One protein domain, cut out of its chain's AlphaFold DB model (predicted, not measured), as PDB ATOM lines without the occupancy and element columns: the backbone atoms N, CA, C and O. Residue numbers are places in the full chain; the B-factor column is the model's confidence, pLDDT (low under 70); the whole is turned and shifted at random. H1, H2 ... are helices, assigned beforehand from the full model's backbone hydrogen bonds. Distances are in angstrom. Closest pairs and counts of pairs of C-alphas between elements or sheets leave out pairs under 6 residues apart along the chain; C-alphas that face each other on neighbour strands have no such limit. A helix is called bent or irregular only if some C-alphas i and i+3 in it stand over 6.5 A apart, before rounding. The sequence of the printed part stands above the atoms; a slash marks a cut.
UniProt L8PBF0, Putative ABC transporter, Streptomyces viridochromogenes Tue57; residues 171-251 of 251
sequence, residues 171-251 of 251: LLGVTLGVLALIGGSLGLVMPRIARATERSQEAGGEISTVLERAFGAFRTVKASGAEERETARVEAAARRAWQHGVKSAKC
ATOM      1  N   LEU A 171     138.474 136.828  60.463       71.06
ATOM      2  CA  LEU A 171     139.217 136.160  61.530       71.06
ATOM      3  C   LEU A 171     138.423 136.169  62.846       71.06
ATOM      4  O   LEU A 171     138.385 135.160  63.555       71.06
ATOM      5  N   LEU A 172     137.718 137.266  63.147       77.69
ATOM      6  CA  LEU A 172     136.800 137.338  64.287       77.69
ATOM      7  C   LEU A 172     135.703 136.268  64.213       77.69
ATOM      8  O   LEU A 172     135.440 135.601  65.213       77.69
ATOM      9  N   GLY A 173     135.091 136.070  63.041       79.44
ATOM     10  CA  GLY A 173     134.049 135.059  62.846       79.44
ATOM     11  C   GLY A 173     134.543 133.638  63.130       79.44
ATOM     12  O   GLY A 173     133.894 132.890  63.864       79.44
ATOM     13  N   VAL A 174     135.729 133.287  62.621       80.88
ATOM     14  CA  VAL A 174     136.368 131.987  62.896       80.88
ATOM     15  C   VAL A 174     136.642 131.824  64.391       80.88
ATOM     16  O   VAL A 174     136.331 130.788  64.979       80.88
ATOM     17  N   THR A 175     137.171 132.868  65.027       77.25
ATOM     18  CA  THR A 175     137.546 132.842  66.446       77.25
ATOM     19  C   THR A 175     136.323 132.709  67.345       77.25
ATOM     20  O   THR A 175     136.336 131.894  68.262       77.25
ATOM     21  N   LEU A 176     135.233 133.425  67.048       83.44
ATOM     22  CA  LEU A 176     133.946 133.258  67.728       83.44
ATOM     23  C   LEU A 176     133.378 131.851  67.545       83.44
ATOM     24  O   LEU A 176     132.840 131.297  68.502       83.44
ATOM     25  N   GLY A 177     133.521 131.252  66.359       86.12
ATOM     26  CA  GLY A 177     133.117 129.868  66.111       86.12
ATOM     27  C   GLY A 177     133.858 128.880  67.014       86.12
ATOM     28  O   GLY A 177     133.231 128.061  67.686       86.12
ATOM     29  N   VAL A 178     135.186 129.007  67.102       83.94
ATOM     30  CA  VAL A 178     136.014 128.198  68.012       83.94
ATOM     31  C   VAL A 178     135.628 128.454  69.469       83.94
ATOM     32  O   VAL A 178     135.464 127.506  70.236       83.94
ATOM     33  N   LEU A 179     135.421 129.714  69.853       83.06
ATOM     34  CA  LEU A 179     135.050 130.080  71.216       83.06
ATOM     35  C   LEU A 179     133.673 129.540  71.612       83.06
ATOM     36  O   LEU A 179     133.499 129.104  72.745       83.06
ATOM     37  N   ALA A 180     132.709 129.527  70.692       83.94
ATOM     38  CA  ALA A 180     131.395 128.931  70.905       83.94
ATOM     39  C   ALA A 180     131.490 127.409  71.068       83.94
ATOM     40  O   ALA A 180     130.790 126.832  71.899       83.94
ATOM     41  N   LEU A 181     132.389 126.759  70.327       86.38
ATOM     42  CA  LEU A 181     132.624 125.319  70.410       86.38
ATOM     43  C   LEU A 181     133.308 124.942  71.737       86.38
ATOM     44  O   LEU A 181     132.867 124.029  72.439       86.38
ATOM     45  N   ILE A 182     134.327 125.705  72.140       81.19
ATOM     46  CA  ILE A 182     134.987 125.575  73.447       81.19
ATOM     47  C   ILE A 182     133.992 125.882  74.571       81.19
ATOM     48  O   ILE A 182     133.816 125.075  75.473       81.19
ATOM     49  N   GLY A 183     133.282 127.006  74.500       80.00
ATOM     50  CA  GLY A 183     132.295 127.409  75.500       80.00
ATOM     51  C   GLY A 183     131.157 126.401  75.641       80.00
ATOM     52  O   GLY A 183     130.780 126.054  76.757       80.00
ATOM     53  N   GLY A 184     130.658 125.865  74.525       80.56
ATOM     54  CA  GLY A 184     129.654 124.805  74.513       80.56
ATOM     55  C   GLY A 184     130.171 123.511  75.139       80.56
ATOM     56  O   GLY A 184     129.505 122.941  76.003       80.56
ATOM     57  N   SER A 185     131.380 123.075  74.769       76.75
ATOM     58  CA  SER A 185     131.994 121.873  75.349       76.75
ATOM     59  C   SER A 185     132.260 122.025  76.850       76.75
ATOM     60  O   SER A 185     131.902 121.134  77.620       76.75
ATOM     61  N   LEU A 186     132.764 123.178  77.302       76.31
ATOM     62  CA  LEU A 186     132.885 123.480  78.730       76.31
ATOM     63  C   LEU A 186     131.516 123.510  79.416       76.31
ATOM     64  O   LEU A 186     131.375 122.926  80.483       76.31
ATOM     65  N   GLY A 187     130.494 124.121  78.813       77.81
ATOM     66  CA  GLY A 187     129.138 124.162  79.369       77.81
ATOM     67  C   GLY A 187     128.528 122.774  79.589       77.81
ATOM     68  O   GLY A 187     127.765 122.575  80.532       77.81
ATOM     69  N   LEU A 188     128.912 121.793  78.770       77.06
ATOM     70  CA  LEU A 188     128.516 120.390  78.921       77.06
ATOM     71  C   LEU A 188     129.318 119.660  80.013       77.06
ATOM     72  O   LEU A 188     128.775 118.799  80.710       77.06
ATOM     73  N   VAL A 189     130.606 119.982  80.163       75.81
ATOM     74  CA  VAL A 189     131.542 119.258  81.041       75.81
ATOM     75  C   VAL A 189     131.570 119.825  82.464       75.81
ATOM     76  O   VAL A 189     131.574 119.065  83.433       75.81
ATOM     77  N   MET A 190     131.524 121.147  82.627       74.06
ATOM     78  CA  MET A 190     131.647 121.816  83.927       74.06
ATOM     79  C   MET A 190     130.591 121.386  84.961       74.06
ATOM     80  O   MET A 190     130.961 121.158  86.113       74.06
ATOM     81  N   PRO A 191     129.307 121.172  84.598       77.12
ATOM     82  CA  PRO A 191     128.306 120.655  85.532       77.12
ATOM     83  C   PRO A 191     128.617 119.233  86.011       77.12
ATOM     84  O   PRO A 191     128.277 118.872  87.137       77.12
ATOM     85  N   ARG A 192     129.264 118.408  85.173       73.00
ATOM     86  CA  ARG A 192     129.702 117.063  85.576       73.00
ATOM     87  C   ARG A 192     130.849 117.138  86.572       73.00
ATOM     88  O   ARG A 192     130.781 116.463  87.594       73.00
ATOM     89  N   ILE A 193     131.837 117.998  86.316       72.56
ATOM     90  CA  ILE A 193     132.966 118.231  87.229       72.56
ATOM     91  C   ILE A 193     132.468 118.770  88.575       72.56
ATOM     92  O   ILE A 193     132.876 118.270  89.624       72.56
ATOM     93  N   ALA A 194     131.547 119.737  88.559       71.44
ATOM     94  CA  ALA A 194     130.956 120.295  89.773       71.44
ATOM     95  C   ALA A 194     130.265 119.208  90.613       71.44
ATOM     96  O   ALA A 194     130.602 119.029  91.780       71.44
ATOM     97  N   ARG A 195     129.394 118.395  89.996       75.19
ATOM     98  CA  ARG A 195     128.710 117.279  90.676       75.19
ATOM     99  C   ARG A 195     129.668 116.196  91.175       75.19
ATOM    100  O   ARG A 195     129.421 115.586  92.211       75.19
ATOM    101  N   ALA A 196     130.738 115.908  90.436       70.12
ATOM    102  CA  ALA A 196     131.761 114.957  90.871       70.12
ATOM    103  C   ALA A 196     132.524 115.476  92.102       70.12
ATOM    104  O   ALA A 196     132.822 114.708  93.019       70.12
ATOM    105  N   THR A 197     132.789 116.783  92.139       69.44
ATOM    106  CA  THR A 197     133.455 117.460  93.259       69.44
ATOM    107  C   THR A 197     132.558 117.484  94.495       69.44
ATOM    108  O   THR A 197     133.003 117.093  95.569       69.44
ATOM    109  N   GLU A 198     131.285 117.848  94.335       73.94
ATOM    110  CA  GLU A 198     130.274 117.859  95.401       73.94
ATOM    111  C   GLU A 198     130.132 116.481  96.063       73.94
ATOM    112  O   GLU A 198     130.317 116.349  97.269       73.94
ATOM    113  N   ARG A 199     129.972 115.416  95.264       74.69
ATOM    114  CA  ARG A 199     129.918 114.032  95.776       74.69
ATOM    115  C   ARG A 199     131.188 113.598  96.501       74.69
ATOM    116  O   ARG A 199     131.126 112.788  97.423       74.69
ATOM    117  N   SER A 200     132.346 114.093  96.066       68.94
ATOM    118  CA  SER A 200     133.619 113.795  96.730       68.94
ATOM    119  C   SER A 200     133.705 114.485  98.093       68.94
ATOM    120  O   SER A 200     134.218 113.895  99.043       68.94
ATOM    121  N   GLN A 201     133.157 115.698  98.214       70.25
ATOM    122  CA  GLN A 201     133.069 116.411  99.489       70.25
ATOM    123  C   GLN A 201     132.046 115.779 100.442       70.25
ATOM    124  O   GLN A 201     132.365 115.593 101.614       70.25
ATOM    125  N   GLU A 202     130.871 115.364  99.954       77.50
ATOM    126  CA  GLU A 202     129.866 114.647 100.761       77.50
ATOM    127  C   GLU A 202     130.430 113.350 101.355       77.50
ATOM    128  O   GLU A 202     130.295 113.096 102.553       77.50
ATOM    129  N   ALA A 203     131.125 112.552 100.537       72.06
ATOM    130  CA  ALA A 203     131.754 111.310 100.976       72.06
ATOM    131  C   ALA A 203     132.837 111.543 102.049       72.06
ATOM    132  O   ALA A 203     132.933 110.780 103.013       72.06
ATOM    133  N   GLY A 204     133.635 112.609 101.911       74.00
ATOM    134  CA  GLY A 204     134.606 113.019 102.932       74.00
ATOM    135  C   GLY A 204     133.943 113.513 104.224       74.00
ATOM    136  O   GLY A 204     134.416 113.211 105.326       74.00
ATOM    137  N   GLY A 205     132.816 114.220 104.101       74.69
ATOM    138  CA  GLY A 205     132.001 114.673 105.225       74.69
ATOM    139  C   GLY A 205     131.428 113.512 106.039       74.69
ATOM    140  O   GLY A 205     131.561 113.502 107.261       74.69
ATOM    141  N   GLU A 206     130.884 112.485 105.378       79.81
ATOM    142  CA  GLU A 206     130.298 111.316 106.050       79.81
ATOM    143  C   GLU A 206     131.333 110.572 106.917       79.81
ATOM    144  O   GLU A 206     131.051 110.232 108.069       79.81
ATOM    145  N   ILE A 207     132.556 110.382 106.404       75.69
ATOM    146  CA  ILE A 207     133.668 109.782 107.165       75.69
ATOM    147  C   ILE A 207     134.008 110.644 108.385       75.69
ATOM    148  O   ILE A 207     134.135 110.122 109.495       75.69
ATOM    149  N   SER A 208     134.104 111.961 108.195       76.19
ATOM    150  CA  SER A 208     134.453 112.902 109.265       76.19
ATOM    151  C   SER A 208     133.414 112.881 110.391       76.19
ATOM    152  O   SER A 208     133.780 112.766 111.559       76.19
ATOM    153  N   THR A 209     132.119 112.860 110.060       82.44
ATOM    154  CA  THR A 209     131.024 112.770 111.044       82.44
ATOM    155  C   THR A 209     131.002 111.438 111.804       82.44
ATOM    156  O   THR A 209     130.599 111.385 112.970       82.44
ATOM    157  N   VAL A 210     131.384 110.324 111.170       79.38
ATOM    158  CA  VAL A 210     131.490 109.029 111.868       79.38
ATOM    159  C   VAL A 210     132.676 109.039 112.834       79.38
ATOM    160  O   VAL A 210     132.506 108.644 113.988       79.38
ATOM    161  N   LEU A 211     133.840 109.543 112.409       77.56
ATOM    162  CA  LEU A 211     135.007 109.666 113.287       77.56
ATOM    163  C   LEU A 211     134.758 110.619 114.458       77.56
ATOM    164  O   LEU A 211     135.117 110.296 115.586       77.56
ATOM    165  N   GLU A 212     134.115 111.760 114.220       79.88
ATOM    166  CA  GLU A 212     133.815 112.741 115.266       79.88
ATOM    167  C   GLU A 212     132.912 112.144 116.355       79.88
ATOM    168  O   GLU A 212     133.173 112.309 117.546       79.88
ATOM    169  N   ARG A 213     131.909 111.343 115.967       80.19
ATOM    170  CA  ARG A 213     131.073 110.597 116.922       80.19
ATOM    171  C   ARG A 213     131.857 109.525 117.676       80.19
ATOM    172  O   ARG A 213     131.680 109.397 118.888       80.19
ATOM    173  N   ALA A 214     132.717 108.773 116.989       78.69
ATOM    174  CA  ALA A 214     133.534 107.734 117.612       78.69
ATOM    175  C   ALA A 214     134.531 108.322 118.627       78.69
ATOM    176  O   ALA A 214     134.681 107.786 119.726       78.69
ATOM    177  N   PHE A 215     135.159 109.456 118.304       80.69
ATOM    178  CA  PHE A 215     136.059 110.160 119.217       80.69
ATOM    179  C   PHE A 215     135.319 110.874 120.351       80.69
ATOM    180  O   PHE A 215     135.761 110.804 121.498       80.69
ATOM    181  N   GLY A 216     134.165 111.487 120.082       82.44
ATOM    182  CA  GLY A 216     133.328 112.097 121.119       82.44
ATOM    183  C   GLY A 216     132.837 111.085 122.162       82.44
ATOM    184  O   GLY A 216     132.740 111.407 123.344       82.44
ATOM    185  N   ALA A 217     132.602 109.837 121.747       83.50
ATOM    186  CA  ALA A 217     132.194 108.737 122.620       83.50
ATOM    187  C   ALA A 217     133.347 107.795 123.014       83.50
ATOM    188  O   ALA A 217     133.090 106.702 123.518       83.50
ATOM    189  N   PHE A 218     134.612 108.189 122.823       80.12
ATOM    190  CA  PHE A 218     135.761 107.280 122.926       80.12
ATOM    191  C   PHE A 218     135.833 106.536 124.267       80.12
ATOM    192  O   PHE A 218     135.999 105.317 124.299       80.12
ATOM    193  N   ARG A 219     135.629 107.242 125.389       82.44
ATOM    194  CA  ARG A 219     135.586 106.613 126.725       82.44
ATOM    195  C   ARG A 219     134.470 105.576 126.846       82.44
ATOM    196  O   ARG A 219     134.702 104.521 127.422       82.44
ATOM    197  N   THR A 220     133.296 105.851 126.286       81.88
ATOM    198  CA  THR A 220     132.147 104.935 126.291       81.88
ATOM    199  C   THR A 220     132.414 103.711 125.417       81.88
ATOM    200  O   THR A 220     132.137 102.592 125.833       81.88
ATOM    201  N   VAL A 221     133.027 103.896 124.245       82.12
ATOM    202  CA  VAL A 221     133.393 102.797 123.337       82.12
ATOM    203  C   VAL A 221     134.405 101.855 123.994       82.12
ATOM    204  O   VAL A 221     134.197 100.641 123.973       82.12
ATOM    205  N   LYS A 222     135.448 102.400 124.642       82.62
ATOM    206  CA  LYS A 222     136.441 101.610 125.394       82.62
ATOM    207  C   LYS A 222     135.820 100.927 126.619       82.62
ATOM    208  O   LYS A 222     136.134  99.776 126.893       82.62
ATOM    209  N   ALA A 223     134.917 101.603 127.335       81.62
ATOM    210  CA  ALA A 223     134.245 101.043 128.511       81.62
ATOM    211  C   ALA A 223     133.260  99.911 128.167       81.62
ATOM    212  O   ALA A 223     133.076  99.000 128.967       81.62
ATOM    213  N   SER A 224     132.635  99.952 126.987       81.44
ATOM    214  CA  SER A 224     131.703  98.919 126.514       81.44
ATOM    215  C   SER A 224     132.356  97.831 125.651       81.44
ATOM    216  O   SER A 224     131.646  96.946 125.180       81.44
ATOM    217  N   GLY A 225     133.670  97.897 125.393       84.56
ATOM    218  CA  GLY A 225     134.365  96.960 124.499       84.56
ATOM    219  C   GLY A 225     133.835  96.970 123.057       84.56
ATOM    220  O   GLY A 225     133.953  95.983 122.341       84.56
ATOM    221  N   ALA A 226     133.216  98.070 122.615       83.81
ATOM    222  CA  ALA A 226     132.485  98.149 121.344       83.81
ATOM    223  C   ALA A 226     133.380  98.480 120.129       83.81
ATOM    224  O   ALA A 226     132.896  98.945 119.095       83.81
ATOM    225  N   GLU A 227     134.686  98.256 120.250       81.44
ATOM    226  CA  GLU A 227     135.721  98.712 119.316       81.44
ATOM    227  C   GLU A 227     135.562  98.097 117.922       81.44
ATOM    228  O   GLU A 227     135.556  98.818 116.925       81.44
ATOM    229  N   GLU A 228     135.327  96.785 117.836       82.25
ATOM    230  CA  GLU A 228     135.053  96.105 116.561       82.25
ATOM    231  C   GLU A 228     133.760  96.597 115.909       82.25
ATOM    232  O   GLU A 228     133.671  96.706 114.685       82.25
ATOM    233  N   ARG A 229     132.760  96.963 116.719       81.62
ATOM    234  CA  ARG A 229     131.459  97.421 116.221       81.62
ATOM    235  C   ARG A 229     131.541  98.817 115.610       81.62
ATOM    236  O   ARG A 229     130.898  99.062 114.590       81.62
ATOM    237  N   GLU A 230     132.338  99.708 116.197       81.81
ATOM    238  CA  GLU A 230     132.594 101.023 115.605       81.81
ATOM    239  C   GLU A 230     133.605 100.978 114.460       81.81
ATOM    240  O   GLU A 230     133.430 101.684 113.467       81.81
ATOM    241  N   THR A 231     134.585 100.073 114.511       81.94
ATOM    242  CA  THR A 231     135.492  99.833 113.378       81.94
ATOM    243  C   THR A 231     134.711  99.379 112.143       81.94
ATOM    244  O   THR A 231     134.868  99.962 111.073       81.94
ATOM    245  N   ALA A 232     133.773  98.437 112.297       85.50
ATOM    246  CA  ALA A 232     132.905  97.993 111.206       85.50
ATOM    247  C   ALA A 232     132.003  99.119 110.653       85.50
ATOM    248  O   ALA A 232     131.710  99.153 109.456       85.50
ATOM    249  N   ARG A 233     131.571 100.069 111.497       80.94
ATOM    250  CA  ARG A 233     130.794 101.247 111.063       80.94
ATOM    251  C   ARG A 233     131.635 102.231 110.252       80.94
ATOM    252  O   ARG A 233     131.161 102.698 109.215       80.94
ATOM    253  N   VAL A 234     132.859 102.519 110.694       79.38
ATOM    254  CA  VAL A 234     133.816 103.358 109.954       79.38
ATOM    255  C   VAL A 234     134.177 102.699 108.625       79.38
ATOM    256  O   VAL A 234     134.159 103.354 107.586       79.38
ATOM    257  N   GLU A 235     134.428 101.392 108.630       84.38
ATOM    258  CA  GLU A 235     134.765 100.639 107.426       84.38
ATOM    259  C   GLU A 235     133.608 100.624 106.416       84.38
ATOM    260  O   GLU A 235     133.825 100.824 105.221       84.38
ATOM    261  N   ALA A 236     132.364 100.468 106.877       84.75
ATOM    262  CA  ALA A 236     131.188 100.566 106.017       84.75
ATOM    263  C   ALA A 236     131.041 101.965 105.388       84.75
ATOM    264  O   ALA A 236     130.732 102.066 104.200       84.75
ATOM    265  N   ALA A 237     131.294 103.035 106.150       77.94
ATOM    266  CA  ALA A 237     131.282 104.406 105.636       77.94
ATOM    267  C   ALA A 237     132.412 104.647 104.615       77.94
ATOM    268  O   ALA A 237     132.161 105.169 103.530       77.94
ATOM    269  N   ALA A 238     133.629 104.173 104.900       79.19
ATOM    270  CA  ALA A 238     134.759 104.246 103.973       79.19
ATOM    271  C   ALA A 238     134.483 103.484 102.664       79.19
ATOM    272  O   ALA A 238     134.809 103.956 101.574       79.19
ATOM    273  N   ARG A 239     133.817 102.327 102.751       84.62
ATOM    274  CA  ARG A 239     133.446 101.513 101.586       84.62
ATOM    275  C   ARG A 239     132.376 102.196 100.724       84.62
ATOM    276  O   ARG A 239     132.471 102.135  99.499       84.62
ATOM    277  N   ARG A 240     131.409 102.896 101.335       80.56
ATOM    278  CA  ARG A 240     130.449 103.756 100.614       80.56
ATOM    279  C   ARG A 240     131.155 104.917  99.916       80.56
ATOM    280  O   ARG A 240     130.971 105.096  98.714       80.56
ATOM    281  N   ALA A 241     132.021 105.642 100.624       74.31
ATOM    282  CA  ALA A 241     132.806 106.737 100.055       74.31
ATOM    283  C   ALA A 241     133.655 106.283  98.853       74.31
ATOM    284  O   ALA A 241     133.665 106.938  97.811       74.31
ATOM    285  N   TRP A 242     134.293 105.112  98.951       76.62
ATOM    286  CA  TRP A 242     135.048 104.516  97.850       76.62
ATOM    287  C   TRP A 242     134.165 104.198  96.632       76.62
ATOM    288  O   TRP A 242     134.524 104.540  95.506       76.62
ATOM    289  N   GLN A 243     132.980 103.612  96.837       80.06
ATOM    290  CA  GLN A 243     132.034 103.344  95.746       80.06
ATOM    291  C   GLN A 243     131.563 104.631  95.056       80.06
ATOM    292  O   GLN A 243     131.465 104.671  93.825       80.06
ATOM    293  N   HIS A 244     131.314 105.694  95.824       74.88
ATOM    294  CA  HIS A 244     130.979 107.009  95.280       74.88
ATOM    295  C   HIS A 244     132.148 107.619  94.492       74.88
ATOM    296  O   HIS A 244     131.929 108.107  93.382       74.88
ATOM    297  N   GLY A 245     133.384 107.501  94.988       66.94
ATOM    298  CA  GLY A 245     134.593 107.949  94.289       66.94
ATOM    299  C   GLY A 245     134.816 107.233  92.952       66.94
ATOM    300  O   GLY A 245     135.024 107.878  91.925       66.94
ATOM    301  N   VAL A 246     134.676 105.903  92.922       76.25
ATOM    302  CA  VAL A 246     134.814 105.104  91.687       76.25
ATOM    303  C   VAL A 246     133.714 105.433  90.672       76.25
ATOM    304  O   VAL A 246     133.967 105.461  89.467       76.25
ATOM    305  N   LYS A 247     132.487 105.702  91.133       71.19
ATOM    306  CA  LYS A 247     131.370 106.086  90.256       71.19
ATOM    307  C   LYS A 247     131.550 107.494  89.678       71.19
ATOM    308  O   LYS A 247     131.192 107.710  88.523       71.19
ATOM    309  N   SER A 248     132.131 108.416  90.449       63.91
ATOM    310  CA  SER A 248     132.497 109.759  89.982       63.91
ATOM    311  C   SER A 248     133.657 109.742  88.981       63.91
ATOM    312  O   SER A 248     133.609 110.499  88.024       63.91
ATOM    313  N   ALA A 249     134.640 108.845  89.130       61.75
ATOM    314  CA  ALA A 249     135.775 108.726  88.204       61.75
ATOM    315  C   ALA A 249     135.414 108.170  86.808       61.75
ATOM    316  O   ALA A 249     136.219 108.257  85.886       61.75
ATOM    317  N   LYS A 250     134.226 107.569  86.647       60.22
ATOM    318  CA  LYS A 250     133.728 107.041  85.363       60.22
ATOM    319  C   LYS A 250     132.906 108.052  84.544       60.22
ATOM    320  O   LYS A 250     132.499 107.705  83.438       60.22
ATOM    321  N   CYS A 251     132.602 109.231  85.093       51.94
ATOM    322  CA  CYS A 251     131.813 110.286  84.439       51.94
ATOM    323  C   CYS A 251     132.708 111.403  83.904       51.94
ATOM    324  O   CYS A 251     132.275 112.035  82.913       51.94
TER     325      CYS A 251
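This is residues 171 to 251 of the 251 residues of the protein "Putative ABC transporter" of Streptomyces viridochromogenes Tue57 (UniProt L8PBF0). Two long helical stretches, H1b and H3, lie side by side and run opposite ways, with the short helix H2 at the turn between them, while the other arm of the long bent helix H1, H1a with residues 171 to 188, sticks out beyond the end of H3 as a free arm and makes much of the length. The printed part has 81 residues with three named helices in the order H1, H2, H3 and no named strand, and its class is all helix. The whole is extended, with a radius of gyration of the C-alphas of 21.7 A, and the C-alphas span 76 by 21 by 11 A.

The printed part begins with H1, residues 171 to 216, whose C-alpha 171 is at (139.217, 136.160, 61.530). By its hydrogen bonds H1 was assigned as one helix, but it is bent: C-alphas 188 and 191 are 6.6 A apart. Its arms are H1a, residues 171 to 188, 25.8 A from first to last C-alpha, and H1b, residues 191 to 216, 36.9 A long; residues 189 and 190 belong to neither. H2, residues 218 to 223, is 8.5 A long and begins at C-alpha 218 at (135.761, 107.280, 122.926). H3, residues 227 to 248, is 31.5 A long and ends at C-alpha 248 at (132.497, 109.759, 89.982).

H1a stands at a shallow tilt of 34 degrees to H1b, only just short of steep. H1a is apart from H2 and from H3. H1b and H3 touch, with 23 pairs of C-alphas within 8 A; the closest C-alphas, those of Ala 203 and Ala 241, are 4.8 A apart. Their lines stand at a shallow tilt of 5 degrees, opposite ways. H2 is close to H1b but not clearly touching it, the closest C-alphas being those of Ala 214 and Val 221, 7.6 A apart; the tilt is steep, 46 degrees, and they run the same way. H2 is also close to H3 but not clearly touching it, with the C-alphas of Val 221 and Glu 227 closest at 6.2 A, at a steep tilt of 41 degrees, opposite ways. In H1a, H1b, H2 and H3 every pair of O i and N i+4 is within hydrogen-bond range.

The two C-alphas farthest apart are those of Leu 171 and Ala 223, 75.8 A. Without residues 171 to 188, which stand free, the remaining 63 residues span 51 by 17 by 6 A. The printed part has no cut, and the links from H1 to H2 and from H2 to H3 are tight. Residue 251 is the chain's last residue. The mean pLDDT of the printed part is 77.6; residues 197, 200, 245 and 248 to 251 are under 70.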